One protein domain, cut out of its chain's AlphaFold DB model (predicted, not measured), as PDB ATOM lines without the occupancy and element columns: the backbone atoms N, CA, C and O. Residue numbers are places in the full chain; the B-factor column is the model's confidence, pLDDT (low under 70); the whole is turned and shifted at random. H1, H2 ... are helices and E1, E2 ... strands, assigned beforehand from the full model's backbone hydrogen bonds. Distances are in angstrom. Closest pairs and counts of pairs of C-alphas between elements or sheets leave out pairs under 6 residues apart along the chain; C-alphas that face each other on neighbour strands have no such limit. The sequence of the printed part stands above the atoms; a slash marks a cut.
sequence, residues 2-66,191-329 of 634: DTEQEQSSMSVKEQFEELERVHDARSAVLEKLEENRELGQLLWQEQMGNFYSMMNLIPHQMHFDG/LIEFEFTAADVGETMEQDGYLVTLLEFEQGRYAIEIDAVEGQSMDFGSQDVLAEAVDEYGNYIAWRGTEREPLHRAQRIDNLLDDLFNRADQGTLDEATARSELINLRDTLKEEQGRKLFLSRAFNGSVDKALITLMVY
ATOM      1  N   ASP A   2     -57.866  45.000 134.429       26.55
ATOM      2  CA  ASP A   2     -59.128  45.751 134.682       26.55
ATOM      3  C   ASP A   2     -59.310  46.977 133.752       26.55
ATOM      4  O   ASP A   2     -60.413  47.234 133.286       26.55
ATOM      5  N   THR A   3     -58.231  47.678 133.385       31.23
ATOM      6  CA  THR A   3     -58.270  48.836 132.464       31.23
ATOM      7  C   THR A   3     -58.384  48.469 130.980       31.23
ATOM      8  O   THR A   3     -58.955  49.230 130.207       31.23
ATOM      9  N   GLU A   4     -57.886  47.296 130.569       32.62
ATOM     10  CA  GLU A   4     -58.046  46.792 129.190       32.62
ATOM     11  C   GLU A   4     -59.504  46.415 128.903       32.62
ATOM     12  O   GLU A   4     -59.993  46.632 127.798       32.62
ATOM     13  N   GLN A   5     -60.226  45.904 129.910       27.25
ATOM     14  CA  GLN A   5     -61.655  45.620 129.777       27.25
ATOM     15  C   GLN A   5     -62.505  46.896 129.728       27.25
ATOM     16  O   GLN A   5     -63.449  46.939 128.941       27.25
ATOM     17  N   GLU A   6     -62.172  47.941 130.498       29.47
ATOM     18  CA  GLU A   6     -62.901  49.223 130.459       29.47
ATOM     19  C   GLU A   6     -62.685  49.985 129.137       29.47
ATOM     20  O   GLU A   6     -63.667  50.440 128.545       29.47
ATOM     21  N   GLN A   7     -61.455  50.033 128.600       40.16
ATOM     22  CA  GLN A   7     -61.184  50.619 127.273       40.16
ATOM     23  C   GLN A   7     -61.897  49.875 126.132       40.16
ATOM     24  O   GLN A   7     -62.304  50.511 125.164       40.16
ATOM     25  N   SER A   8     -62.120  48.560 126.257       40.06
ATOM     26  CA  SER A   8     -62.840  47.772 125.237       40.06
ATOM     27  C   SER A   8     -64.331  48.120 125.098       40.06
ATOM     28  O   SER A   8     -64.968  47.675 124.149       40.06
ATOM     29  N   SER A   9     -64.890  48.906 126.031       48.69
ATOM     30  CA  SER A   9     -66.307  49.302 126.029       48.69
ATOM     31  C   SER A   9     -66.583  50.710 125.493       48.69
ATOM     32  O   SER A   9     -67.745  51.033 125.267       48.69
ATOM     33  N   MET A  10     -65.544  51.531 125.294       60.81
ATOM     34  CA  MET A  10     -65.680  52.913 124.819       60.81
ATOM     35  C   MET A  10     -65.657  52.987 123.290       60.81
ATOM     36  O   MET A  10     -64.811  52.354 122.647       60.81
ATOM     37  N   SER A  11     -66.523  53.818 122.711       64.75
ATOM     38  CA  SER A  11     -66.514  54.132 121.282       64.75
ATOM     39  C   SER A  11     -65.215  54.848 120.885       64.75
ATOM     40  O   SER A  11     -64.526  55.452 121.705       64.75
ATOM     41  N   VAL A  12     -64.841  54.790 119.605       66.75
ATOM     42  CA  VAL A  12     -63.611  55.440 119.104       66.75
ATOM     43  C   VAL A  12     -63.628  56.942 119.369       66.75
ATOM     44  O   VAL A  12     -62.615  57.529 119.743       66.75
ATOM     45  N   LYS A  13     -64.800  57.559 119.204       69.94
ATOM     46  CA  LYS A  13     -65.014  58.970 119.510       69.94
ATOM     47  C   LYS A  13     -64.810  59.227 121.000       69.94
ATOM     48  O   LYS A  13     -64.060  60.134 121.333       69.94
ATOM     49  N   GLU A  14     -65.388  58.405 121.873       77.50
ATOM     50  CA  GLU A  14     -65.189  58.523 123.322       77.50
ATOM     51  C   GLU A  14     -63.712  58.366 123.714       77.50
ATOM     52  O   GLU A  14     -63.228  59.087 124.582       77.50
ATOM     53  N   GLN A  15     -62.968  57.468 123.059       78.31
ATOM     54  CA  GLN A  15     -61.530  57.307 123.294       78.31
ATOM     55  C   GLN A  15     -60.739  58.563 122.894       78.31
ATOM     56  O   GLN A  15     -59.860  58.993 123.643       78.31
ATOM     57  N   PHE A  16     -61.057  59.179 121.747       82.31
ATOM     58  CA  PHE A  16     -60.440  60.445 121.337       82.31
ATOM     59  C   PHE A  16     -60.840  61.608 122.251       82.31
ATOM     60  O   PHE A  16     -59.969  62.359 122.681       82.31
ATOM     61  N   GLU A  17     -62.123  61.739 122.589       86.19
ATOM     62  CA  GLU A  17     -62.630  62.785 123.485       86.19
ATOM     63  C   GLU A  17     -62.014  62.674 124.884       86.19
ATOM     64  O   GLU A  17     -61.642  63.683 125.483       86.19
ATOM     65  N   GLU A  18     -61.847  61.458 125.402       87.94
ATOM     66  CA  GLU A  18     -61.172  61.221 126.675       87.94
ATOM     67  C   GLU A  18     -59.686  61.593 126.601       87.94
ATOM     68  O   GLU A  18     -59.169  62.264 127.500       87.94
ATOM     69  N   LEU A  19     -59.001  61.228 125.514       88.62
ATOM     70  CA  LEU A  19     -57.598  61.584 125.306       88.62
ATOM     71  C   LEU A  19     -57.404  63.106 125.184       88.62
ATOM     72  O   LEU A  19     -56.473  63.656 125.780       88.62
ATOM     73  N   GLU A  20     -58.293  63.800 124.468       88.88
ATOM     74  CA  GLU A  20     -58.331  65.266 124.395       88.88
ATOM     75  C   GLU A  20     -58.608  65.883 125.770       88.88
ATOM     76  O   GLU A  20     -57.891  66.786 126.201       88.88
ATOM     77  N   ARG A  21     -59.572  65.347 126.526       93.00
ATOM     78  CA  ARG A  21     -59.891  65.820 127.879       93.00
ATOM     79  C   ARG A  21     -58.694  65.698 128.822       93.00
ATOM     80  O   ARG A  21     -58.430  66.616 129.607       93.00
ATOM     81  N   VAL A  22     -57.968  64.582 128.771       92.00
ATOM     82  CA  VAL A  22     -56.729  64.382 129.540       92.00
ATOM     83  C   VAL A  22     -55.650  65.364 129.080       92.00
ATOM     84  O   VAL A  22     -54.980  65.978 129.916       92.00
ATOM     85  N   HIS A  23     -55.503  65.572 127.769       92.50
ATOM     86  CA  HIS A  23     -54.556  66.531 127.204       92.50
ATOM     87  C   HIS A  23     -54.819  67.970 127.671       92.50
ATOM     88  O   HIS A  23     -53.888  68.656 128.108       92.50
ATOM     89  N   ASP A  24     -56.073  68.407 127.649       92.88
ATOM     90  CA  ASP A  24     -56.488  69.738 128.093       92.88
ATOM     91  C   ASP A  24     -56.271  69.926 129.597       92.88
ATOM     92  O   ASP A  24     -55.742  70.953 130.039       92.88
ATOM     93  N   ALA A  25     -56.607  68.912 130.402       94.00
ATOM     94  CA  ALA A  25     -56.383  68.940 131.845       94.00
ATOM     95  C   ALA A  25     -54.891  69.090 132.187       94.00
ATOM     96  O   ALA A  25     -54.526  69.921 133.024       94.00
ATOM     97  N   ARG A  26     -54.018  68.332 131.511       94.88
ATOM     98  CA  ARG A  26     -52.559  68.425 131.676       94.88
ATOM     99  C   ARG A  26     -52.026  69.781 131.187       94.88
ATOM    100  O   ARG A  26     -51.193  70.386 131.865       94.88
ATOM    101  N   SER A  27     -52.559  70.320 130.089       92.62
ATOM    102  CA  SER A  27     -52.199  71.652 129.572       92.62
ATOM    103  C   SER A  27     -52.510  72.778 130.564       92.62
ATOM    104  O   SER A  27     -51.664  73.642 130.797       92.62
ATOM    105  N   ALA A  28     -53.656  72.721 131.248       93.81
ATOM    106  CA  ALA A  28     -54.007  73.688 132.290       93.81
ATOM    107  C   ALA A  28     -53.044  73.662 133.498       93.81
ATOM    108  O   ALA A  28     -52.867  74.678 134.175       93.81
ATOM    109  N   VAL A  29     -52.411  72.521 133.792       94.31
ATOM    110  CA  VAL A  29     -51.353  72.435 134.815       94.31
ATOM    111  C   VAL A  29     -50.065  73.091 134.313       94.31
ATOM    112  O   VAL A  29     -49.438  73.839 135.063       94.31
ATOM    113  N   LEU A  30     -49.686  72.875 133.048       93.94
ATOM    114  CA  LEU A  30     -48.487  73.484 132.454       93.94
ATOM    115  C   LEU A  30     -48.532  75.016 132.494       93.94
ATOM    116  O   LEU A  30     -47.518  75.642 132.802       93.94
ATOM    117  N   GLU A  31     -49.701  75.619 132.267       91.38
ATOM    118  CA  GLU A  31     -49.900  77.072 132.377       91.38
ATOM    119  C   GLU A  31     -49.605  77.610 133.788       91.38
ATOM    120  O   GLU A  31     -49.136  78.734 133.947       91.38
ATOM    121  N   LYS A  32     -49.816  76.809 134.839       91.50
ATOM    122  CA  LYS A  32     -49.508  77.207 136.226       91.50
ATOM    123  C   LYS A  32     -48.019  77.095 136.559       91.50
ATOM    124  O   LYS A  32     -47.570  77.673 137.547       91.50
ATOM    125  N   LEU A  33     -47.241  76.373 135.750       90.56
ATOM    126  CA  LEU A  33     -45.810  76.137 135.958       90.56
ATOM    127  C   LEU A  33     -44.919  77.224 135.330       90.56
ATOM    128  O   LEU A  33     -43.712  77.019 135.196       90.56
ATOM    129  N   GLU A  34     -45.457  78.403 134.992       75.38
ATOM    130  CA  GLU A  34     -44.693  79.529 134.422       75.38
ATOM    131  C   GLU A  34     -43.445  79.916 135.240       75.38
ATOM    132  O   GLU A  34     -42.428  80.339 134.672       75.38
ATOM    133  N   GLU A  35     -43.508  79.754 136.566       78.31
ATOM    134  CA  GLU A  35     -42.403  80.023 137.493       78.31
ATOM    135  C   GLU A  35     -41.406  78.850 137.614       78.31
ATOM    136  O   GLU A  35     -40.260  79.066 138.008       78.31
ATOM    137  N   ASN A  36     -41.793  77.631 137.217       87.31
ATOM    138  CA  ASN A  36     -40.951  76.428 137.187       87.31
ATOM    139  C   ASN A  36     -40.777  75.919 135.745       87.31
ATOM    140  O   ASN A  36     -41.239  74.842 135.360       87.31
ATOM    141  N   ARG A  37     -40.102  76.740 134.932       89.88
ATOM    142  CA  ARG A  37     -39.980  76.532 133.480       89.88
ATOM    143  C   ARG A  37     -39.335  75.207 133.090       89.88
ATOM    144  O   ARG A  37     -39.707  74.657 132.063       89.88
ATOM    145  N   GLU A  38     -38.378  74.713 133.869       94.38
ATOM    146  CA  GLU A  38     -37.672  73.465 133.552       94.38
ATOM    147  C   GLU A  38     -38.592  72.250 133.729       94.38
ATOM    148  O   GLU A  38     -38.691  71.425 132.821       94.38
ATOM    149  N   LEU A  39     -39.340  72.187 134.841       95.69
ATOM    150  CA  LEU A  39     -40.351  71.147 135.049       95.69
ATOM    151  C   LEU A  39     -41.464  71.239 133.997       95.69
ATOM    152  O   LEU A  39     -41.836  70.224 133.415       95.69
ATOM    153  N   GLY A  40     -41.964  72.448 133.721       95.56
ATOM    154  CA  GLY A  40     -42.996  72.665 132.705       95.56
ATOM    155  C   GLY A  40     -42.557  72.219 131.305       95.56
ATOM    156  O   GLY A  40     -43.321  71.566 130.602       95.56
ATOM    157  N   GLN A  41     -41.310  72.498 130.911       95.25
ATOM    158  CA  GLN A  41     -40.760  72.045 129.627       95.25
ATOM    159  C   GLN A  41     -40.630  70.524 129.544       95.25
ATOM    160  O   GLN A  41     -40.991  69.951 128.518       95.25
ATOM    161  N   LEU A  42     -40.135  69.877 130.605       96.75
ATOM    162  CA  LEU A  42     -40.031  68.420 130.665       96.75
ATOM    163  C   LEU A  42     -41.410  67.770 130.503       96.75
ATOM    164  O   LEU A  42     -41.599  66.958 129.603       96.75
ATOM    165  N   LEU A  43     -42.382  68.163 131.329       96.69
ATOM    166  CA  LEU A  43     -43.725  67.580 131.301       96.69
ATOM    167  C   LEU A  43     -44.451  67.850 129.978       96.69
ATOM    168  O   LEU A  43     -45.162  66.976 129.495       96.69
ATOM    169  N   TRP A  44     -44.243  69.016 129.358       95.25
ATOM    170  CA  TRP A  44     -44.793  69.303 128.032       95.25
ATOM    171  C   TRP A  44     -44.233  68.365 126.955       95.25
ATOM    172  O   TRP A  44     -45.003  67.803 126.179       95.25
ATOM    173  N   GLN A  45     -42.910  68.161 126.910       94.56
ATOM    174  CA  GLN A  45     -42.283  67.269 125.924       94.56
ATOM    175  C   GLN A  45     -42.802  65.834 126.059       94.56
ATOM    176  O   GLN A  45     -43.157  65.204 125.063       94.56
ATOM    177  N   GLU A  46     -42.876  65.343 127.294       95.50
ATOM    178  CA  GLU A  46     -43.355  63.998 127.602       95.50
ATOM    179  C   GLU A  46     -44.844  63.832 127.283       95.50
ATOM    180  O   GLU A  46     -45.237  62.844 126.664       95.50
ATOM    181  N   GLN A  47     -45.666  64.833 127.615       94.06
ATOM    182  CA  GLN A  47     -47.089  64.833 127.295       94.06
ATOM    183  C   GLN A  47     -47.344  64.816 125.790       94.06
ATOM    184  O   GLN A  47     -48.200  64.065 125.334       94.06
ATOM    185  N   MET A  48     -46.619  65.620 125.007       92.50
ATOM    186  CA  MET A  48     -46.785  65.624 123.552       92.50
ATOM    187  C   MET A  48     -46.402  64.273 122.947       92.50
ATOM    188  O   MET A  48     -47.140  63.751 122.114       92.50
ATOM    189  N   GLY A  49     -45.283  63.684 123.384       89.88
ATOM    190  CA  GLY A  49     -44.865  62.356 122.932       89.88
ATOM    191  C   GLY A  49     -45.897  61.277 123.265       89.88
ATOM    192  O   GLY A  49     -46.274  60.494 122.392       89.88
ATOM    193  N   ASN A  50     -46.399  61.273 124.500       90.44
ATOM    194  CA  ASN A  50     -47.425  60.334 124.944       90.44
ATOM    195  C   ASN A  50     -48.752  60.524 124.196       90.44
ATOM    196  O   ASN A  50     -49.317  59.550 123.717       90.44
ATOM    197  N   PHE A  51     -49.213  61.767 124.025       89.00
ATOM    198  CA  PHE A  51     -50.444  62.076 123.295       89.00
ATOM    199  C   PHE A  51     -50.402  61.540 121.862       89.00
ATOM    200  O   PHE A  51     -51.306  60.813 121.467       89.00
ATOM    201  N   TYR A  52     -49.334  61.810 121.101       86.56
ATOM    202  CA  TYR A  52     -49.211  61.272 119.741       86.56
ATOM    203  C   TYR A  52     -49.091  59.745 119.711       86.56
ATOM    204  O   TYR A  52     -49.623  59.115 118.801       86.56
ATOM    205  N   SER A  53     -48.426  59.147 120.703       85.25
ATOM    206  CA  SER A  53     -48.340  57.684 120.811       85.25
ATOM    207  C   SER A  53     -49.728  57.073 121.036       85.25
ATOM    208  O   SER A  53     -50.127  56.177 120.304       85.25
ATOM    209  N   MET A  54     -50.506  57.614 121.977       85.94
ATOM    210  CA  MET A  54     -51.880  57.174 122.250       85.94
ATOM    211  C   MET A  54     -52.820  57.418 121.059       85.94
ATOM    212  O   MET A  54     -53.615  56.545 120.726       85.94
ATOM    213  N   MET A  55     -52.682  58.555 120.367       84.12
ATOM    214  CA  MET A  55     -53.433  58.859 119.142       84.12
ATOM    215  C   MET A  55     -53.202  57.817 118.040       84.12
ATOM    216  O   MET A  55     -54.147  57.471 117.340       84.12
ATOM    217  N   ASN A  56     -51.970  57.325 117.876       81.62
ATOM    218  CA  ASN A  56     -51.646  56.310 116.866       81.62
ATOM    219  C   ASN A  56     -52.156  54.912 117.252       81.62
ATOM    220  O   ASN A  56     -52.537  54.134 116.377       81.62
ATOM    221  N   LEU A  57     -52.218  54.620 118.555       83.12
ATOM    222  CA  LEU A  57     -52.709  53.340 119.061       83.12
ATOM    223  C   LEU A  57     -54.210  53.159 118.821       83.12
ATOM    224  O   LEU A  57     -54.623  52.046 118.507       83.12
ATOM    225  N   ILE A  58     -55.021  54.220 118.927       78.50
ATOM    226  CA  ILE A  58     -56.481  54.121 118.761       78.50
ATOM    227  C   ILE A  58     -56.842  53.500 117.392       78.50
ATOM    228  O   ILE A  58     -57.455  52.432 117.393       78.50
ATOM    229  N   PRO A  59     -56.408  54.038 116.228       74.62
ATOM    230  CA  PRO A  59     -56.686  53.424 114.931       74.62
ATOM    231  C   PRO A  59     -56.178  51.986 114.796       74.62
ATOM    232  O   PRO A  59     -56.867  51.158 114.204       74.62
ATOM    233  N   HIS A  60     -55.010  51.652 115.353       83.31
ATOM    234  CA  HIS A  60     -54.468  50.284 115.309       83.31
ATOM    235  C   HIS A  60     -55.316  49.283 116.111       83.31
ATOM    236  O   HIS A  60     -55.376  48.099 115.777       83.31
ATOM    237  N   GLN A  61     -55.988  49.761 117.161       79.81
ATOM    238  CA  GLN A  61     -56.869  48.973 118.024       79.81
ATOM    239  C   GLN A  61     -58.316  48.881 117.525       79.81
ATOM    240  O   GLN A  61     -59.069  48.033 117.992       79.81
ATOM    241  N   MET A  62     -58.705  49.705 116.551       76.56
ATOM    242  CA  MET A  62     -60.035  49.640 115.941       76.56
ATOM    243  C   MET A  62     -60.246  48.332 115.178       76.56
ATOM    244  O   MET A  62     -59.289  47.737 114.690       76.56
ATOM    245  N   HIS A  63     -61.497  47.915 114.993       77.12
ATOM    246  CA  HIS A  63     -61.796  46.918 113.965       77.12
ATOM    247  C   HIS A  63     -61.609  47.563 112.589       77.12
ATOM    248  O   HIS A  63     -61.750  48.778 112.438       77.12
ATOM    249  N   PHE A  64     -61.279  46.760 111.583       82.00
ATOM    250  CA  PHE A  64     -61.296  47.250 110.212       82.00
ATOM    251  C   PHE A  64     -62.737  47.509 109.772       82.00
ATOM    252  O   PHE A  64     -63.665  46.797 110.148       82.00
ATOM    253  N   ASP A  65     -62.905  48.528 108.949       78.19
ATOM    254  CA  ASP A  65     -64.175  48.963 108.372       78.19
ATOM    255  C   ASP A  65     -64.303  48.576 106.888       78.19
ATOM    256  O   ASP A  65     -65.341  48.800 106.259       78.19
ATOM    257  N   GLY A  66     -63.281  47.917 106.331       86.38
ATOM    258  CA  GLY A  66     -63.331  47.383 104.982       86.38
ATOM    259  C   GLY A  66     -62.283  46.333 104.644       86.38
ATOM    260  O   GLY A  66     -61.374  46.054 105.424       86.38
ATOM    261  N   LEU A 191     -34.013  33.314 104.407       96.75
ATOM    262  CA  LEU A 191     -35.402  33.718 104.604       96.75
ATOM    263  C   LEU A 191     -36.070  32.645 105.462       96.75
ATOM    264  O   LEU A 191     -36.137  31.485 105.062       96.75
ATOM    265  N   ILE A 192     -36.509  33.019 106.661       97.75
ATOM    266  CA  ILE A 192     -37.127  32.083 107.604       97.75
ATOM    267  C   ILE A 192     -38.607  32.410 107.703       97.75
ATOM    268  O   ILE A 192     -38.970  33.485 108.173       97.75
ATOM    269  N   GLU A 193     -39.441  31.475 107.270       98.00
ATOM    270  CA  GLU A 193     -40.891  31.635 107.215       98.00
ATOM    271  C   GLU A 193     -41.570  30.920 108.389       98.00
ATOM    272  O   GLU A 193     -41.222  29.787 108.728       98.00
ATOM    273  N   PHE A 194     -42.565  31.576 108.975       98.56
ATOM    274  CA  PHE A 194     -43.446  31.044 110.006       98.56
ATOM    275  C   PHE A 194     -44.899  31.291 109.599       98.56
ATOM    276  O   PHE A 194     -45.241  32.353 109.078       98.56
ATOM    277  N   GLU A 195     -45.766  30.326 109.888       98.50
ATOM    278  CA  GLU A 195     -47.211  30.440 109.697       98.50
ATOM    279  C   GLU A 195     -47.890  30.240 111.051       98.50
ATOM    280  O   GLU A 195     -47.620  29.253 111.733       98.50
ATOM    281  N   PHE A 196     -48.782  31.157 111.422       98.62
ATOM    282  CA  PHE A 196     -49.599  31.035 112.625       98.62
ATOM    283  C   PHE A 196     -51.083  31.200 112.313       98.62
ATOM    284  O   PHE A 196     -51.482  31.940 111.414       98.62
ATOM    285  N   THR A 197     -51.902  30.558 113.136       98.12
ATOM    286  CA  THR A 197     -53.356  30.708 113.174       98.12
ATOM    287  C   THR A 197     -53.802  31.173 114.557       98.12
ATOM    288  O   THR A 197     -53.038  31.141 115.523       98.12
ATOM    289  N   ALA A 198     -55.082  31.519 114.700       97.19
ATOM    290  CA  ALA A 198     -55.667  31.833 116.005       97.19
ATOM    291  C   ALA A 198     -55.509  30.704 117.051       97.19
ATOM    292  O   ALA A 198     -55.582  30.965 118.252       97.19
ATOM    293  N   ALA A 199     -55.297  29.451 116.627       97.81
ATOM    294  CA  ALA A 199     -55.086  28.325 117.538       97.81
ATOM    295  C   ALA A 199     -53.695  28.320 118.195       97.81
ATOM    296  O   ALA A 199     -53.516  27.653 119.212       97.81
ATOM    297  N   ASP A 200     -52.741  29.068 117.638       98.38
ATOM    298  CA  ASP A 200     -51.341  29.085 118.064       98.38
ATOM    299  C   ASP A 200     -51.039  30.235 119.046       98.38
ATOM    300  O   ASP A 200     -49.884  30.515 119.356       98.38
ATOM    301  N   VAL A 201     -52.064  30.945 119.537       98.31
ATOM    302  CA  VAL A 201     -51.886  32.048 120.494       98.31
ATOM    303  C   VAL A 201     -51.229  31.535 121.779       98.31
ATOM    304  O   VAL A 201     -51.744  30.646 122.456       98.31
ATOM    305  N   GLY A 202     -50.100  32.146 122.138       97.75
ATOM    306  CA  GLY A 202     -49.248  31.769 123.262       97.75
ATOM    307  C   GLY A 202     -48.183  30.723 122.927       97.75
ATOM    308  O   GLY A 202     -47.329  30.456 123.774       97.75
ATOM    309  N   GLU A 203     -48.202  30.147 121.724       98.12
ATOM    310  CA  GLU A 203     -47.200  29.184 121.271       98.12
ATOM    311  C   GLU A 203     -45.973  29.890 120.676       98.12
ATOM    312  O   GLU A 203     -46.061  30.955 120.057       98.12
ATOM    313  N   THR A 204     -44.811  29.257 120.846       98.38
ATOM    314  CA  THR A 204     -43.533  29.691 120.271       98.38
ATOM    315  C   THR A 204     -43.064  28.667 119.248       98.38
ATOM    316  O   THR A 204     -42.855  27.499 119.583       98.38
ATOM    317  N   MET A 205     -42.837  29.107 118.014       98.38
ATOM    318  CA  MET A 205     -42.198  28.310 116.971       98.38
ATOM    319  C   MET A 205     -40.709  28.650 116.897       98.38
ATOM    320  O   MET A 205     -40.336  29.820 116.927       98.38
ATOM    321  N   GLU A 206     -39.857  27.629 116.797       97.69
ATOM    322  CA  GLU A 206     -38.407  27.782 116.636       97.69
ATOM    323  C   GLU A 206     -37.970  27.250 115.267       97.69
ATOM    324  O   GLU A 206     -38.240  26.092 114.938       97.69
ATOM    325  N   GLN A 207     -37.257  28.071 114.493       97.44
ATOM    326  CA  GLN A 207     -36.655  27.685 113.215       97.44
ATOM    327  C   GLN A 207     -35.300  28.372 113.034       97.44
ATOM    328  O   GLN A 207     -35.168  29.572 113.254       97.44
ATOM    329  N   ASP A 208     -34.273  27.597 112.672       94.50
ATOM    330  CA  ASP A 208     -32.893  28.060 112.455       94.50
ATOM    331  C   ASP A 208     -32.333  28.955 113.580       94.50
ATOM    332  O   ASP A 208     -31.565  29.889 113.353       94.50
ATOM    333  N   GLY A 209     -32.711  28.651 114.827       95.06
ATOM    334  CA  GLY A 209     -32.275  29.389 116.012       95.06
ATOM    335  C   GLY A 209     -33.032  30.696 116.268       95.06
ATOM    336  O   GLY A 209     -32.693  31.389 117.224       95.06
ATOM    337  N   TYR A 210     -34.052  31.026 115.477       97.69
ATOM    338  CA  TYR A 210     -34.991  32.117 115.733       97.69
ATOM    339  C   TYR A 210     -36.274  31.581 116.354       97.69
ATOM    340  O   TYR A 210     -36.747  30.511 115.980       97.69
ATOM    341  N   LEU A 211     -36.823  32.323 117.312       97.94
ATOM    342  CA  LEU A 211     -38.047  31.986 118.025       97.94
ATOM    343  C   LEU A 211     -39.088  33.065 117.749       97.94
ATOM    344  O   LEU A 211     -38.856  34.227 118.068       97.94
ATOM    345  N   VAL A 212     -40.237  32.683 117.206       98.44
ATOM    346  CA  VAL A 212     -41.376  33.587 117.017       98.44
ATOM    347  C   VAL A 212     -42.518  33.099 117.891       98.44
ATOM    348  O   VAL A 212     -42.920  31.941 117.813       98.44
ATOM    349  N   THR A 213     -43.013  33.972 118.759       98.50
ATOM    350  CA  THR A 213     -44.149  33.700 119.643       98.50
ATOM    351  C   THR A 213     -45.344  34.504 119.174       98.50
ATOM    352  O   THR A 213     -45.236  35.725 119.053       98.50
ATOM    353  N   LEU A 214     -46.481  33.849 118.952       98.56
ATOM    354  CA  LEU A 214     -47.737  34.546 118.693       98.56
ATOM    355  C   LEU A 214     -48.332  35.001 120.029       98.56
ATOM    356  O   LEU A 214     -48.673  34.180 120.876       98.56
ATOM    357  N   LEU A 215     -48.443  36.309 120.232       96.94
ATOM    358  CA  LEU A 215     -48.960  36.895 121.469       96.94
ATOM    359  C   LEU A 215     -50.475  37.089 121.420       96.94
ATOM    360  O   LEU A 215     -51.170  36.795 122.390       96.94
ATOM    361  N   GLU A 216     -50.974  37.590 120.292       95.38
ATOM    362  CA  GLU A 216     -52.376  37.958 120.094       95.38
ATOM    363  C   GLU A 216     -52.794  37.633 118.661       95.38
ATOM    364  O   GLU A 216     -52.002  37.798 117.731       95.38
ATOM    365  N   PHE A 217     -54.046  37.214 118.484       95.81
ATOM    366  CA  PHE A 217     -54.647  36.983 117.176       95.81
ATOM    367  C   PHE A 217     -56.137  37.317 117.251       95.81
ATOM    368  O   PHE A 217     -56.920  36.633 117.909       95.81
ATOM    369  N   GLU A 218     -56.514  38.393 116.582       91.00
ATOM    370  CA  GLU A 218     -57.870  38.922 116.481       91.00
ATOM    371  C   GLU A 218     -58.296  38.958 115.012       91.00
ATOM    372  O   GLU A 218     -57.479  38.772 114.110       91.00
ATOM    373  N   GLN A 219     -59.578  39.235 114.751       86.69
ATOM    374  CA  GLN A 219     -60.135  39.152 113.400       86.69
ATOM    375  C   GLN A 219     -59.340  39.968 112.373       86.69
ATOM    376  O   GLN A 219     -59.188  39.510 111.257       86.69
ATOM    377  N   GLY A 220     -58.814  41.146 112.717       91.62
ATOM    378  CA  GLY A 220     -58.080  42.007 111.780       91.62
ATOM    379  C   GLY A 220     -56.655  42.334 112.198       91.62
ATOM    380  O   GLY A 220     -56.115  43.341 111.743       91.62
ATOM    381  N   ARG A 221     -56.071  41.582 113.132       94.62
ATOM    382  CA  ARG A 221     -54.778  41.930 113.728       94.62
ATOM    383  C   ARG A 221     -54.125  40.723 114.371       94.62
ATOM    384  O   ARG A 221     -54.799  39.897 114.969       94.62
ATOM    385  N   TYR A 222     -52.802  40.699 114.369       97.12
ATOM    386  CA  TYR A 222     -52.046  39.854 115.285       97.12
ATOM    387  C   TYR A 222     -50.852  40.603 115.884       97.12
ATOM    388  O   TYR A 222     -50.459  41.677 115.411       97.12
ATOM    389  N   ALA A 223     -50.281  40.040 116.945       96.62
ATOM    390  CA  ALA A 223     -49.046  40.510 117.559       96.62
ATOM    391  C   ALA A 223     -48.087  39.344 117.779       96.62
ATOM    392  O   ALA A 223     -48.489  38.283 118.252       96.62
ATOM    393  N   ILE A 224     -46.817  39.558 117.460       97.75
ATOM    394  CA  ILE A 224     -45.739  38.590 117.615       97.75
ATOM    395  C   ILE A 224     -44.605  39.168 118.456       97.75
ATOM    396  O   ILE A 224     -44.352  40.376 118.477       97.75
ATOM    397  N   GLU A 225     -43.886  38.269 119.112       97.19
ATOM    398  CA  GLU A 225     -42.582  38.533 119.700       97.19
ATOM    399  C   GLU A 225     -41.535  37.666 119.010       97.19
ATOM    400  O   GLU A 225     -41.718  36.458 118.866       97.19
ATOM    401  N   ILE A 226     -40.430  38.279 118.601       97.31
ATOM    402  CA  ILE A 226     -39.308  37.604 117.959       97.31
ATOM    403  C   ILE A 226     -38.131  37.632 118.925       97.31
ATOM    404  O   ILE A 226     -37.745  38.683 119.444       97.31
ATOM    405  N   ASP A 227     -37.540  36.468 119.133       96.31
ATOM    406  CA  ASP A 227     -36.296  36.274 119.855       96.31
ATOM    407  C   ASP A 227     -35.389  35.314 119.067       96.31
ATOM    408  O   ASP A 227     -35.736  34.829 117.990       96.31
ATOM    409  N   ALA A 228     -34.207  35.023 119.594       95.44
ATOM    410  CA  ALA A 228     -33.326  34.006 119.023       95.44
ATOM    411  C   ALA A 228     -32.644  33.177 120.113       95.44
ATOM    412  O   ALA A 228     -32.663  33.560 121.272       95.44
ATOM    413  N   VAL A 229     -31.995  32.062 119.817       94.25
ATOM    414  CA  VAL A 229     -31.195  31.346 120.824       94.25
ATOM    415  C   VAL A 229     -29.974  32.175 121.253       94.25
ATOM    416  O   VAL A 229     -29.587  33.146 120.598       94.25
ATOM    417  N   GLU A 230     -29.363  31.840 122.392       89.94
ATOM    418  CA  GLU A 230     -28.201  32.580 122.903       89.94
ATOM    419  C   GLU A 230     -27.046  32.586 121.883       89.94
ATOM    420  O   GLU A 230     -26.631  31.539 121.388       89.94
ATOM    421  N   GLY A 231     -26.517  33.776 121.583       86.12
ATOM    422  CA  GLY A 231     -25.434  33.974 120.613       86.12
ATOM    423  C   GLY A 231     -25.890  34.207 119.168       86.12
ATOM    424  O   GLY A 231     -25.067  34.630 118.359       86.12
ATOM    425  N   GLN A 232     -27.172  34.000 118.854       90.44
ATOM    426  CA  GLN A 232     -27.741  34.335 117.548       90.44
ATOM    427  C   GLN A 232     -28.021  35.845 117.452       90.44
ATOM    428  O   GLN A 232     -28.515  36.460 118.402       90.44
ATOM    429  N   SER A 233     -27.690  36.448 116.305       87.50
ATOM    430  CA  SER A 233     -27.911  37.880 116.066       87.50
ATOM    431  C   SER A 233     -29.399  38.201 115.892       87.50
ATOM    432  O   SER A 233     -30.110  37.489 115.187       87.50
ATOM    433  N   MET A 234     -29.832  39.307 116.500       89.38
ATOM    434  CA  MET A 234     -31.182  39.883 116.414       89.38
ATOM    435  C   MET A 234     -31.161  41.245 115.698       89.38
ATOM    436  O   MET A 234     -31.914  42.152 116.041       89.38
ATOM    437  N   ASP A 235     -30.249  41.415 114.738       88.38
ATOM    438  CA  ASP A 235     -30.075  42.656 113.974       88.38
ATOM    439  C   ASP A 235     -31.111  42.787 112.844       88.38
ATOM    440  O   ASP A 235     -30.779  42.787 111.658       88.38
ATOM    441  N   PHE A 236     -32.387  42.862 113.223       92.44
ATOM    442  CA  PHE A 236     -33.480  43.158 112.303       92.44
ATOM    443  C   PHE A 236     -33.806  44.653 112.344       92.44
ATOM    444  O   PHE A 236     -34.139  45.221 113.386       92.44
ATOM    445  N   GLY A 237     -33.734  45.292 111.184       87.69
ATOM    446  CA  GLY A 237     -34.265  46.616 110.920       87.69
ATOM    447  C   GLY A 237     -35.769  46.568 110.669       87.69
ATOM    448  O   GLY A 237     -36.418  45.523 110.704       87.69
ATOM    449  N   SER A 238     -36.356  47.734 110.402       81.12
ATOM    450  CA  SER A 238     -37.810  47.867 110.281       81.12
ATOM    451  C   SER A 238     -38.420  47.089 109.114       81.12
ATOM    452  O   SER A 238     -39.595  46.742 109.195       81.12
ATOM    453  N   GLN A 239     -37.650  46.846 108.052       88.31
ATOM    454  CA  GLN A 239     -38.106  46.145 106.849       88.31
ATOM    455  C   GLN A 239     -37.706  44.668 106.833       88.31
ATOM    456  O   GLN A 239     -38.163  43.948 105.966       88.31
ATOM    457  N   ASP A 240     -36.907  44.189 107.790       95.62
ATOM    458  CA  ASP A 240     -36.356  42.824 107.746       95.62
ATOM    459  C   ASP A 240     -37.274  41.763 108.359       95.62
ATOM    460  O   ASP A 240     -36.948  40.578 108.377       95.62
ATOM    461  N   VAL A 241     -38.420  42.198 108.876       96.56
ATOM    462  CA  VAL A 241     -39.484  41.340 109.387       96.56
ATOM    463  C   VAL A 241     -40.728  41.655 108.580       96.56
ATOM    464  O   VAL A 241     -41.354  42.699 108.778       96.56
ATOM    465  N   LEU A 242     -41.079  40.741 107.686       97.06
ATOM    466  CA  LEU A 242     -42.320  40.806 106.937       97.06
ATOM    467  C   LEU A 242     -43.396  40.140 107.781       97.06
ATOM    468  O   LEU A 242     -43.219  39.027 108.270       97.06
ATOM    469  N   ALA A 243     -44.484  40.863 107.992       96.88
ATOM    470  CA  ALA A 243     -45.624  40.413 108.768       96.88
ATOM    471  C   ALA A 243     -46.867  40.660 107.920       96.88
ATOM    472  O   ALA A 243     -47.400  41.773 107.867       96.88
ATOM    473  N   GLU A 244     -47.258  39.614 107.205       98.12
ATOM    474  CA  GLU A 244     -48.337  39.592 106.230       98.12
ATOM    475  C   GLU A 244     -49.507  38.756 106.758       98.12
ATOM    476  O   GLU A 244     -49.414  38.080 107.791       98.12
ATOM    477  N   ALA A 245     -50.636  38.821 106.065       98.19
ATOM    478  CA  ALA A 245     -51.816  38.039 106.389       98.19
ATOM    479  C   ALA A 245     -52.539  37.608 105.123       98.19
ATOM    480  O   ALA A 245     -52.566  38.343 104.133       98.19
ATOM    481  N   VAL A 246     -53.183  36.449 105.205       97.06
ATOM    482  CA  VAL A 246     -54.133  35.984 104.193       97.06
ATOM    483  C   VAL A 246     -55.501  35.712 104.810       97.06
ATOM    484  O   VAL A 246     -55.610  35.405 106.002       97.06
ATOM    485  N   ASP A 247     -56.540  35.833 103.989       93.81
ATOM    486  CA  ASP A 247     -57.892  35.386 104.330       93.81
ATOM    487  C   ASP A 247     -58.044  33.858 104.170       93.81
ATOM    488  O   ASP A 247     -57.123  33.164 103.732       93.81
ATOM    489  N   GLU A 248     -59.228  33.322 104.484       92.44
ATOM    490  CA  GLU A 248     -59.542  31.882 104.365       92.44
ATOM    491  C   GLU A 248     -59.400  31.321 102.932       92.44
ATOM    492  O   GLU A 248     -59.363  30.104 102.733       92.44
ATOM    493  N   TYR A 249     -59.324  32.191 101.919       90.19
ATOM    494  CA  TYR A 249     -59.141  31.830 100.513       90.19
ATOM    495  C   TYR A 249     -57.693  31.983 100.039       90.19
ATOM    496  O   TYR A 249     -57.398  31.695  98.877       90.19
ATOM    497  N   GLY A 250     -56.784  32.392 100.926       92.19
ATOM    498  CA  GLY A 250     -55.381  32.625 100.610       92.19
ATOM    499  C   GLY A 250     -55.120  33.959  99.907       92.19
ATOM    500  O   GLY A 250     -54.033  34.145  99.359       92.19
ATOM    501  N   ASN A 251     -56.082  34.887  99.888       92.25
ATOM    502  CA  ASN A 251     -55.852  36.226  99.354       92.25
ATOM    503  C   ASN A 251     -55.071  37.051 100.377       92.25
ATOM    504  O   ASN A 251     -55.491  37.171 101.525       92.25
ATOM    505  N   TYR A 252     -53.971  37.664  99.943       95.88
ATOM    506  CA  TYR A 252     -53.186  38.568 100.781       95.88
ATOM    507  C   TYR A 252     -53.980  39.831 101.108       95.88
ATOM    508  O   TYR A 252     -54.604  40.429 100.226       95.88
ATOM    509  N   ILE A 253     -53.928  40.251 102.368       95.69
ATOM    510  CA  ILE A 253     -54.684  41.387 102.900       95.69
ATOM    511  C   ILE A 253     -53.734  42.562 103.116       95.69
ATOM    512  O   ILE A 253     -52.649  42.406 103.678       95.69
ATOM    513  N   ALA A 254     -54.132  43.754 102.679       95.06
ATOM    514  CA  ALA A 254     -53.365  44.965 102.919       95.06
ATOM    515  C   ALA A 254     -53.364  45.309 104.415       95.06
ATOM    516  O   ALA A 254     -54.399  45.279 105.090       95.06
ATOM    517  N   TRP A 255     -52.192  45.650 104.942       93.88
ATOM    518  CA  TRP A 255     -52.059  46.138 106.307       93.88
ATOM    519  C   TRP A 255     -52.413  47.632 106.378       93.88
ATOM    520  O   TRP A 255     -52.196  48.383 105.431       93.88
ATOM    521  N   ARG A 256     -52.944  48.070 107.520       90.44
ATOM    522  CA  ARG A 256     -53.348  49.464 107.791       90.44
ATOM    523  C   ARG A 256     -52.583  50.115 108.941       90.44
ATOM    524  O   ARG A 256     -52.560  51.334 109.052       90.44
ATOM    525  N   GLY A 257     -51.958  49.307 109.797       89.94
ATOM    526  CA  GLY A 257     -51.198  49.780 110.951       89.94
ATOM    527  C   GLY A 257     -50.095  48.811 111.353       89.94
ATOM    528  O   GLY A 257     -50.188  47.604 111.116       89.94
ATOM    529  N   THR A 258     -49.019  49.347 111.926       91.12
ATOM    530  CA  THR A 258     -47.922  48.562 112.503       91.12
ATOM    531  C   THR A 258     -47.495  49.183 113.821       91.12
ATOM    532  O   THR A 258     -47.133  50.356 113.852       91.12
ATOM    533  N   GLU A 259     -47.451  48.372 114.870       90.56
ATOM    534  CA  GLU A 259     -46.937  48.743 116.184       90.56
ATOM    535  C   GLU A 259     -45.655  47.975 116.483       90.56
ATOM    536  O   GLU A 259     -45.549  46.776 116.220       90.56
ATOM    537  N   ARG A 260     -44.661  48.676 117.032       89.56
ATOM    538  CA  ARG A 260     -43.343  48.107 117.381       89.56
ATOM    539  C   ARG A 260     -43.087  48.057 118.876       89.56
ATOM    540  O   ARG A 260     -42.046  47.576 119.318       89.56
ATOM    541  N   GLU A 261     -44.051  48.526 119.655       87.38
ATOM    542  CA  GLU A 261     -44.044  48.421 121.100       87.38
ATOM    543  C   GLU A 261     -45.380  47.858 121.591       87.38
ATOM    544  O   GLU A 261     -46.428  48.192 121.036       87.38
ATOM    545  N   PRO A 262     -45.375  47.018 122.639       87.44
ATOM    546  CA  PRO A 262     -46.612  46.548 123.243       87.44
ATOM    547  C   PRO A 262     -47.444  47.693 123.832       87.44
ATOM    548  O   PRO A 262     -46.905  48.578 124.505       87.44
ATOM    549  N   LEU A 263     -48.772  47.602 123.703       84.12
ATOM    550  CA  LEU A 263     -49.734  48.593 124.210       84.12
ATOM    551  C   LEU A 263     -49.519  48.950 125.694       84.12
ATOM    552  O   LEU A 263     -49.574  50.122 126.077       84.12
ATOM    553  N   HIS A 264     -49.204  47.957 126.533       85.19
ATOM    554  CA  HIS A 264     -49.012  48.160 127.973       85.19
ATOM    555  C   HIS A 264     -47.889  49.160 128.310       85.19
ATOM    556  O   HIS A 264     -47.865  49.715 129.411       85.19
ATOM    557  N   ARG A 265     -46.943  49.413 127.393       88.81
ATOM    558  CA  ARG A 265     -45.882  50.409 127.597       88.81
ATOM    559  C   ARG A 265     -46.416  51.824 127.584       88.81
ATOM    560  O   ARG A 265     -46.140  52.577 128.520       88.81
ATOM    561  N   ALA A 266     -47.190  52.159 126.554       86.94
ATOM    562  CA  ALA A 266     -47.824  53.462 126.433       86.94
ATOM    563  C   ALA A 266     -48.728  53.715 127.645       86.94
ATOM    564  O   ALA A 266     -48.591  54.738 128.307       86.94
ATOM    565  N   GLN A 267     -49.519  52.714 128.049       87.50
ATOM    566  CA  GLN A 267     -50.358  52.793 129.249       87.50
ATOM    567  C   GLN A 267     -49.547  53.036 130.536       87.50
ATOM    568  O   GLN A 267     -49.969  53.791 131.408       87.50
ATOM    569  N   ARG A 268     -48.368  52.420 130.707       93.50
ATOM    570  CA  ARG A 268     -47.520  52.657 131.894       93.50
ATOM    571  C   ARG A 268     -46.901  54.052 131.912       93.50
ATOM    572  O   ARG A 268     -46.779  54.629 132.993       93.50
ATOM    573  N   ILE A 269     -46.504  54.577 130.754       93.50
ATOM    574  CA  ILE A 269     -46.002  55.953 130.628       93.50
ATOM    575  C   ILE A 269     -47.127  56.941 130.938       93.50
ATOM    576  O   ILE A 269     -46.920  57.852 131.737       93.50
ATOM    577  N   ASP A 270     -48.316  56.716 130.384       93.50
ATOM    578  CA  ASP A 270     -49.484  57.560 130.614       93.50
ATOM    579  C   ASP A 270     -49.887  57.604 132.098       93.50
ATOM    580  O   ASP A 270     -50.031  58.683 132.671       93.50
ATOM    581  N   ASN A 271     -49.912  56.445 132.766       94.81
ATOM    582  CA  ASN A 271     -50.169  56.353 134.208       94.81
ATOM    583  C   ASN A 271     -49.136  57.120 135.056       94.81
ATOM    584  O   ASN A 271     -49.488  57.746 136.059       94.81
ATOM    585  N   LEU A 272     -47.847  57.068 134.691       97.38
ATOM    586  CA  LEU A 272     -46.820  57.847 135.386       97.38
ATOM    587  C   LEU A 272     -47.015  59.347 135.141       97.38
ATOM    588  O   LEU A 272     -46.864  60.142 136.067       97.38
ATOM    589  N   LEU A 273     -47.360  59.739 133.914       97.00
ATOM    590  CA  LEU A 273     -47.641  61.133 133.592       97.00
ATOM    591  C   LEU A 273     -48.808  61.674 134.410       97.00
ATOM    592  O   LEU A 273     -48.668  62.759 134.971       97.00
ATOM    593  N   ASP A 274     -49.896  60.926 134.568       96.06
ATOM    594  CA  ASP A 274     -51.004  61.335 135.437       96.06
ATOM    595  C   ASP A 274     -50.548  61.642 136.862       96.06
ATOM    596  O   ASP A 274     -50.884  62.692 137.419       96.06
ATOM    597  N   ASP A 275     -49.742  60.767 137.462       97.56
ATOM    598  CA  ASP A 275     -49.212  61.000 138.803       97.56
ATOM    599  C   ASP A 275     -48.283  62.230 138.862       97.56
ATOM    600  O   ASP A 275     -48.396  63.058 139.774       97.56
ATOM    601  N   LEU A 276     -47.407  62.409 137.866       97.94
ATOM    602  CA  LEU A 276     -46.511  63.565 137.787       97.94
ATOM    603  C   LEU A 276     -47.284  64.880 137.631       97.94
ATOM    604  O   LEU A 276     -47.004  65.844 138.347       97.94
ATOM    605  N   PHE A 277     -48.286  64.929 136.752       97.50
ATOM    606  CA  PHE A 277     -49.135  66.107 136.570       97.50
ATOM    607  C   PHE A 277     -49.939  66.427 137.836       97.50
ATOM    608  O   PHE A 277     -49.999  67.590 138.244       97.50
ATOM    609  N   ASN A 278     -50.462  65.410 138.524       96.88
ATOM    610  CA  ASN A 278     -51.150  65.584 139.803       96.88
ATOM    611  C   ASN A 278     -50.221  66.154 140.892       96.88
ATOM    612  O   ASN A 278     -50.601  67.084 141.611       96.88
ATOM    613  N   ARG A 279     -48.987  65.646 141.016       97.19
ATOM    614  CA  ARG A 279     -48.001  66.169 141.982       97.19
ATOM    615  C   ARG A 279     -47.504  67.569 141.620       97.19
ATOM    616  O   ARG A 279     -47.248  68.366 142.532       97.19
ATOM    617  N   ALA A 280     -47.388  67.879 140.328       96.12
ATOM    618  CA  ALA A 280     -47.033  69.205 139.831       96.12
ATOM    619  C   ALA A 280     -48.113  70.246 140.160       96.12
ATOM    620  O   ALA A 280     -47.778  71.308 140.685       96.12
ATOM    621  N   ASP A 281     -49.397  69.926 139.954       95.06
ATOM    622  CA  ASP A 281     -50.519  70.820 140.289       95.06
ATOM    623  C   ASP A 281     -50.594  71.121 141.797       95.06
ATOM    624  O   ASP A 281     -50.932  72.227 142.217       95.06
ATOM    625  N   GLN A 282     -50.189  70.158 142.631       94.38
ATOM    626  CA  GLN A 282     -50.092  70.320 144.086       94.38
ATOM    627  C   GLN A 282     -48.820  71.060 144.545       94.38
ATOM    628  O   GLN A 282     -48.660  71.315 145.742       94.38
ATOM    629  N   GLY A 283     -47.896  71.389 143.635       93.50
ATOM    630  CA  GLY A 283     -46.617  72.030 143.958       93.50
ATOM    631  C   GLY A 283     -45.654  71.136 144.749       93.50
ATOM    632  O   GLY A 283     -44.808  71.640 145.487       93.50
ATOM    633  N   THR A 284     -45.805  69.812 144.638       95.00
ATOM    634  CA  THR A 284     -45.016  68.814 145.390       95.00
ATOM    635  C   THR A 284     -43.942  68.117 144.554       95.00
ATOM    636  O   THR A 284     -43.189  67.307 145.089       95.00
ATOM    637  N   LEU A 285     -43.861  68.436 143.261       97.00
ATOM    638  CA  LEU A 285     -42.919  67.849 142.315       97.00
ATOM    639  C   LEU A 285     -41.812  68.842 141.952       97.00
ATOM    640  O   LEU A 285     -42.085  70.001 141.633       97.00
ATOM    641  N   ASP A 286     -40.569  68.366 141.945       95.69
ATOM    642  CA  ASP A 286     -39.442  69.058 141.322       95.69
ATOM    643  C   ASP A 286     -38.994  68.347 140.035       95.69
ATOM    644  O   ASP A 286     -39.309  67.179 139.793       95.69
ATOM    645  N   GLU A 287     -38.277  69.084 139.184       96.81
ATOM    646  CA  GLU A 287     -37.822  68.610 137.871       96.81
ATOM    647  C   GLU A 287     -36.919  67.377 137.972       96.81
ATOM    648  O   GLU A 287     -37.094  66.422 137.215       96.81
ATOM    649  N   ALA A 288     -36.001  67.363 138.939       97.31
ATOM    650  CA  ALA A 288     -35.039  66.282 139.099       97.31
ATOM    651  C   ALA A 288     -35.729  64.961 139.469       97.31
ATOM    652  O   ALA A 288     -35.363  63.900 138.958       97.31
ATOM    653  N   THR A 289     -36.747  65.025 140.330       97.81
ATOM    654  CA  THR A 289     -37.568  63.877 140.721       97.81
ATOM    655  C   THR A 289     -38.374  63.365 139.532       97.81
ATOM    656  O   THR A 289     -38.285  62.180 139.216       97.81
ATOM    657  N   ALA A 290     -39.074  64.252 138.816       97.38
ATOM    658  CA  ALA A 290     -39.854  63.886 137.631       97.38
ATOM    659  C   ALA A 290     -38.988  63.197 136.565       97.38
ATOM    660  O   ALA A 290     -39.321  62.116 136.078       97.38
ATOM    661  N   ARG A 291     -37.828  63.789 136.250       98.19
ATOM    662  CA  ARG A 291     -36.871  63.229 135.293       98.19
ATOM    663  C   ARG A 291     -36.367  61.860 135.734       98.19
ATOM    664  O   ARG A 291     -36.292  60.953 134.911       98.19
ATOM    665  N   SER A 292     -36.005  61.718 137.007       98.12
ATOM    666  CA  SER A 292     -35.513  60.455 137.562       98.12
ATOM    667  C   SER A 292     -36.555  59.346 137.423       98.12
ATOM    668  O   SER A 292     -36.234  58.263 136.946       98.12
ATOM    669  N   GLU A 293     -37.812  59.615 137.770       98.31
ATOM    670  CA  GLU A 293     -38.884  58.621 137.676       98.31
ATOM    671  C   GLU A 293     -39.196  58.219 136.226       98.31
ATOM    672  O   GLU A 293     -39.318  57.027 135.946       98.31
ATOM    673  N   LEU A 294     -39.227  59.178 135.290       97.62
ATOM    674  CA  LEU A 294     -39.387  58.901 133.856       97.62
ATOM    675  C   LEU A 294     -38.240  58.047 133.298       97.62
ATOM    676  O   LEU A 294     -38.479  57.110 132.537       97.62
ATOM    677  N   ILE A 295     -36.993  58.358 133.673       97.50
ATOM    678  CA  ILE A 295     -35.819  57.564 133.280       97.50
ATOM    679  C   ILE A 295     -35.921  56.154 133.866       97.50
ATOM    680  O   ILE A 295     -35.804  55.189 133.119       97.50
ATOM    681  N   ASN A 296     -36.220  56.026 135.161       98.06
ATOM    682  CA  ASN A 296     -36.337  54.724 135.822       98.06
ATOM    683  C   ASN A 296     -37.425  53.854 135.181       98.06
ATOM    684  O   ASN A 296     -37.208  52.657 134.986       98.06
ATOM    685  N   LEU A 297     -38.583  54.431 134.831       97.12
ATOM    686  CA  LEU A 297     -39.633  53.691 134.130       97.12
ATOM    687  C   LEU A 297     -39.151  53.235 132.753       97.12
ATOM    688  O   LEU A 297     -39.298  52.064 132.425       97.12
ATOM    689  N   ARG A 298     -38.544  54.124 131.960       94.56
ATOM    690  CA  ARG A 298     -38.018  53.777 130.630       94.56
ATOM    691  C   ARG A 298     -36.951  52.690 130.690       94.56
ATOM    692  O   ARG A 298     -36.963  51.796 129.850       94.56
ATOM    693  N   ASP A 299     -36.055  52.752 131.669       95.81
ATOM    694  CA  ASP A 299     -35.021  51.737 131.871       95.81
ATOM    695  C   ASP A 299     -35.649  50.401 132.286       95.81
ATOM    696  O   ASP A 299     -35.323  49.374 131.700       95.81
ATOM    697  N   THR A 300     -36.645  50.423 133.178       95.94
ATOM    698  CA  THR A 300     -37.419  49.225 133.554       95.94
ATOM    699  C   THR A 300     -38.114  48.605 132.337       95.94
ATOM    700  O   THR A 300     -38.002  47.406 132.110       95.94
ATOM    701  N   LEU A 301     -38.796  49.413 131.519       93.31
ATOM    702  CA  LEU A 301     -39.483  48.934 130.315       93.31
ATOM    703  C   LEU A 301     -38.496  48.315 129.314       93.31
ATOM    704  O   LEU A 301     -38.794  47.274 128.728       93.31
ATOM    705  N   LYS A 302     -37.318  48.925 129.125       91.12
ATOM    706  CA  LYS A 302     -36.248  48.380 128.272       91.12
ATOM    707  C   LYS A 302     -35.702  47.060 128.810       91.12
ATOM    708  O   LYS A 302     -35.524  46.125 128.035       91.12
ATOM    709  N   GLU A 303     -35.455  46.970 130.116       92.62
ATOM    710  CA  GLU A 303     -35.005  45.737 130.767       92.62
ATOM    711  C   GLU A 303     -36.032  44.606 130.619       92.62
ATOM    712  O   GLU A 303     -35.648  43.473 130.336       92.62
ATOM    713  N   GLU A 304     -37.326  44.914 130.739       90.44
ATOM    714  CA  GLU A 304     -38.421  43.953 130.550       90.44
ATOM    715  C   GLU A 304     -38.500  43.411 129.110       90.44
ATOM    716  O   GLU A 304     -38.742  42.219 128.930       90.44
ATOM    717  N   GLN A 305     -38.248  44.241 128.086       86.50
ATOM    718  CA  GLN A 305     -38.141  43.766 126.690       86.50
ATOM    719  C   GLN A 305     -36.920  42.877 126.477       86.50
ATOM    720  O   GLN A 305     -36.927  41.957 125.659       86.50
ATOM    721  N   GLY A 306     -35.818  43.238 127.133       88.38
ATOM    722  CA  GLY A 306     -34.501  42.751 126.770       88.38
ATOM    723  C   GLY A 306     -34.202  43.008 125.289       88.38
ATOM    724  O   GLY A 306     -34.271  44.134 124.808       88.38
ATOM    725  N   ARG A 307     -33.851  41.940 124.568       89.69
ATOM    726  CA  ARG A 307     -33.507  41.972 123.135       89.69
ATOM    727  C   ARG A 307     -34.656  41.573 122.204       89.69
ATOM    728  O   ARG A 307     -34.447  41.484 120.999       89.69
ATOM    729  N   LYS A 308     -35.818  41.251 122.768       92.75
ATOM    730  CA  LYS A 308     -36.961  40.742 122.016       92.75
ATOM    731  C   LYS A 308     -37.548  41.851 121.156       92.75
ATOM    732  O   LYS A 308     -37.681  42.994 121.607       92.75
ATOM    733  N   LEU A 309     -37.918  41.516 119.932       94.44
ATOM    734  CA  LEU A 309     -38.598  42.438 119.033       94.44
ATOM    735  C   LEU A 309     -40.093  42.183 119.112       94.44
ATOM    736  O   LEU A 309     -40.536  41.051 118.969       94.44
ATOM    737  N   PHE A 310     -40.859  43.241 119.332       94.50
ATOM    738  CA  PHE A 310     -42.307  43.186 119.252       94.50
ATOM    739  C   PHE A 310     -42.751  43.736 117.902       94.50
ATOM    740  O   PHE A 310     -42.234  44.759 117.441       94.50
ATOM    741  N   LEU A 311     -43.727  43.076 117.292       95.25
ATOM    742  CA  LEU A 311     -44.412  43.589 116.120       95.25
ATOM    743  C   LEU A 311     -45.887  43.218 116.206       95.25
ATOM    744  O   LEU A 311     -46.229  42.051 116.352       95.25
ATOM    745  N   SER A 312     -46.766  44.200 116.060       95.25
ATOM    746  CA  SER A 312     -48.184  43.965 115.811       95.25
ATOM    747  C   SER A 312     -48.585  44.585 114.485       95.25
ATOM    748  O   SER A 312     -48.201  45.714 114.183       95.25
ATOM    749  N   ARG A 313     -49.353  43.843 113.686       95.00
ATOM    750  CA  ARG A 313     -49.829  44.275 112.370       95.00
ATOM    751  C   ARG A 313     -51.349  44.228 112.345       95.00
ATOM    752  O   ARG A 313     -51.930  43.203 112.692       95.00
ATOM    753  N   ALA A 314     -51.970  45.333 111.951       94.25
ATOM    754  CA  ALA A 314     -53.409  45.429 111.737       94.25
ATOM    755  C   ALA A 314     -53.707  45.473 110.235       94.25
ATOM    756  O   ALA A 314     -52.963  46.100 109.480       94.25
ATOM    757  N   PHE A 315     -54.805  44.854 109.811       94.88
ATOM    758  CA  PHE A 315     -55.163  44.624 108.412       94.88
ATOM    759  C   PHE A 315     -56.534  45.193 108.057       94.88
ATOM    760  O   PHE A 315     -57.399  45.331 108.923       94.88
ATOM    761  N   ASN A 316     -56.714  45.524 106.776       92.44
ATOM    762  CA  ASN A 316     -57.990  45.866 106.150       92.44
ATOM    763  C   ASN A 316     -58.696  44.571 105.718       92.44
ATOM    764  O   ASN A 316     -58.783  44.273 104.527       92.44
ATOM    765  N   GLY A 317     -59.125  43.749 106.676       92.31
ATOM    766  CA  GLY A 317     -59.826  42.496 106.401       92.31
ATOM    767  C   GLY A 317     -59.650  41.445 107.493       92.31
ATOM    768  O   GLY A 317     -58.836  41.605 108.402       92.31
ATOM    769  N   SER A 318     -60.421  40.359 107.378       92.56
ATOM    770  CA  SER A 318     -60.349  39.225 108.307       92.56
ATOM    771  C   SER A 318     -59.121  38.353 108.041       92.56
ATOM    772  O   SER A 318     -58.991  37.806 106.949       92.56
ATOM    773  N   VAL A 319     -58.267  38.182 109.045       95.25
ATOM    774  CA  VAL A 319     -57.053  37.365 109.021       95.25
ATOM    775  C   VAL A 319     -57.397  35.915 109.369       95.25
ATOM    776  O   VAL A 319     -57.875  35.636 110.467       95.25
ATOM    777  N   ASP A 320     -57.117  34.987 108.452       96.75
ATOM    778  CA  ASP A 320     -57.158  33.538 108.716       96.75
ATOM    779  C   ASP A 320     -55.781  33.028 109.155       96.75
ATOM    780  O   ASP A 320     -55.655  32.287 110.134       96.75
ATOM    781  N   LYS A 321     -54.729  33.491 108.469       98.38
ATOM    782  CA  LYS A 321     -53.341  33.127 108.766       98.38
ATOM    783  C   LYS A 321     -52.433  34.339 108.815       98.38
ATOM    784  O   LYS A 321     -52.494  35.208 107.944       98.38
ATOM    785  N   ALA A 322     -51.546  34.337 109.801       98.50
ATOM    786  CA  ALA A 322     -50.415  35.243 109.892       98.50
ATOM    787  C   ALA A 322     -49.197  34.593 109.224       98.50
ATOM    788  O   ALA A 322     -48.814  33.479 109.590       98.50
ATOM    789  N   LEU A 323     -48.597  35.293 108.261       98.56
ATOM    790  CA  LEU A 323     -47.397  34.861 107.544       98.56
ATOM    791  C   LEU A 323     -46.238  35.773 107.947       98.56
ATOM    792  O   LEU A 323     -46.293  36.983 107.723       98.56
ATOM    793  N   ILE A 324     -45.222  35.207 108.596       98.38
ATOM    794  CA  ILE A 324     -44.073  35.955 109.105       98.38
ATOM    795  C   ILE A 324     -42.831  35.482 108.364       98.38
ATOM    796  O   ILE A 324     -42.489  34.305 108.445       98.38
ATOM    797  N   THR A 325     -42.108  36.404 107.734       98.31
ATOM    798  CA  THR A 325     -40.820  36.112 107.094       98.31
ATOM    799  C   THR A 325     -39.724  36.954 107.729       98.31
ATOM    800  O   THR A 325     -39.783  38.183 107.727       98.31
ATOM    801  N   LEU A 326     -38.702  36.291 108.269       98.12
ATOM    802  CA  LEU A 326     -37.502  36.936 108.792       98.12
ATOM    803  C   LEU A 326     -36.414  36.949 107.717       98.12
ATOM    804  O   LEU A 326     -35.960  35.893 107.271       98.12
ATOM    805  N   MET A 327     -35.962  38.143 107.341       97.56
ATOM    806  CA  MET A 327     -34.813  38.351 106.464       97.56
ATOM    807  C   MET A 327     -33.546  38.419 107.311       97.56
ATOM    808  O   MET A 327     -33.268  39.419 107.974       97.56
ATOM    809  N   VAL A 328     -32.790  37.324 107.338       96.19
ATOM    810  CA  VAL A 328     -31.633  37.188 108.227       96.19
ATOM    811  C   VAL A 328     -30.384  37.745 107.562       96.19
ATOM    812  O   VAL A 328     -29.925  37.216 106.551       96.19
ATOM    813  N   TYR A 329     -29.783  38.761 108.181       94.38
ATOM    814  CA  TYR A 329     -28.509  39.335 107.752       94.38
ATOM    815  C   TYR A 329     -27.374  38.886 108.673       94.38
ATOM    816  O   TYR A 329     -27.474  38.974 109.898       94.38
TER     817      TYR A 329
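AT A GLANCE: This is residues 2 to 66 and 191 to 329 of the 634 residues of an uncharacterized protein of Aliidiomarina soli (UniProt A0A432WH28). The model has two lobes end to end: a bundle of two helical hairpins, H2 with H3 and H4 with H5, and a sandwich of two antiparallel sheets that the bundle meets at one end through the last residues of H3 and the tight links E6 to H4 and H5 to E7. H2 meets H4, and H3 meets H5, at the end of the bundle away from the sandwich, and the short helix H1 lies beside the first turns of H2. The printed part has 204 residues with five named helices and eight named strands, in the order H1 H2 H3 E1 E2 E3 E4 E5 E6 H4 H5 E7 E8, and its class is mixed. The sheets run E2 E3 E4 E7 E6 and E1 E8 E5. The whole is only just compact, close to loose, with a radius of gyration of the C-alphas of 19.9 A and spans of 60 by 43 by 28 A.

HOW THE PARTS SIT: H1, residues 2 to 7, is close but not clearly touching to H2, residues 12 to 32: the closest C-alphas, of Gln 7 and Gln 15, are 7.8 A apart. H2 and H3, residues 37 to 61, form a hairpin; they touch, closest at the C-alphas of Leu 30 and Gly 40, 5.6 A, and run opposite ways at a shallow tilt of 2 degrees. E2, residues 204 to 207, E3, residues 210 to 218, and E4, residues 221 to 228, form a meander, each strand the antiparallel neighbour of the one before, with N 205 and O 212, 2.8 A, and N 213 and O 225, 2.8 A, within hydrogen-bond range. E7, residues 309 to 315, is antiparallel to E4, with N 224 and O 311 at 2.8 A, and to the edge strand E6, residues 255 to 259, with N 259 and O 312 at 2.8 A. This sheet is twisted, and H3 only grazes it with residues 56 to 61, the C-alphas of His 60 and Gly 257 being 5.5 A apart. In the other sheet the inner strand E8, residues 321 to 328, is antiparallel to E1, residues 191 to 196, with N 194 and O 324 at 2.8 A, and to E5, residues 241 to 246, with N 244 and O 323 at 2.8 A. The two sheets form a sandwich, face to face, the facing parts 9.0 A centre to centre and the strands of the one at 32 degrees to those of the other. H4, residues 263 to 281, and H5, residues 287 to 305, form a hairpin and touch, closest at the C-alphas of Leu 276 and Ala 290, 6.7 A. H3 and H4 touch, closest at the C-alphas of Asn 50 and Asp 270, 6.6 A. H2, H3, H4 and H5 make an up and down bundle, each running against the one before it in the chain. Every O i to N i+4 pair is within hydrogen-bond range in H1, H4 and H5, against 16 of 17 in H2 and 19 of 21 in H3.

IN THESE COORDINATES: H1 begins at C-alpha 2, (-59.128, 45.751, 134.682). H2 is 31.1 A long and H3 35.8 A, from first to last C-alpha. E1 begins at C-alpha 191, (-35.402, 33.718, 104.604). E3 measures 23.9 A, E4 23.5 A and E8 22.1 A. H4 is 27.4 A long and H5 27.2 A. E8 ends at C-alpha 328, (-31.633, 37.188, 108.227).

THE WHOLE: The C-alphas farthest apart, of Glu 35 and Tyr 249, are 63.0 A apart. Residues 67 to 190 are not printed, and C-alphas 66 and 191 are 31.1 A apart across the cut. The link E4 to E5, 12 residues, is long. The mean pLDDT of the printed part is 90.0, and residues 2 to 13 are under 70.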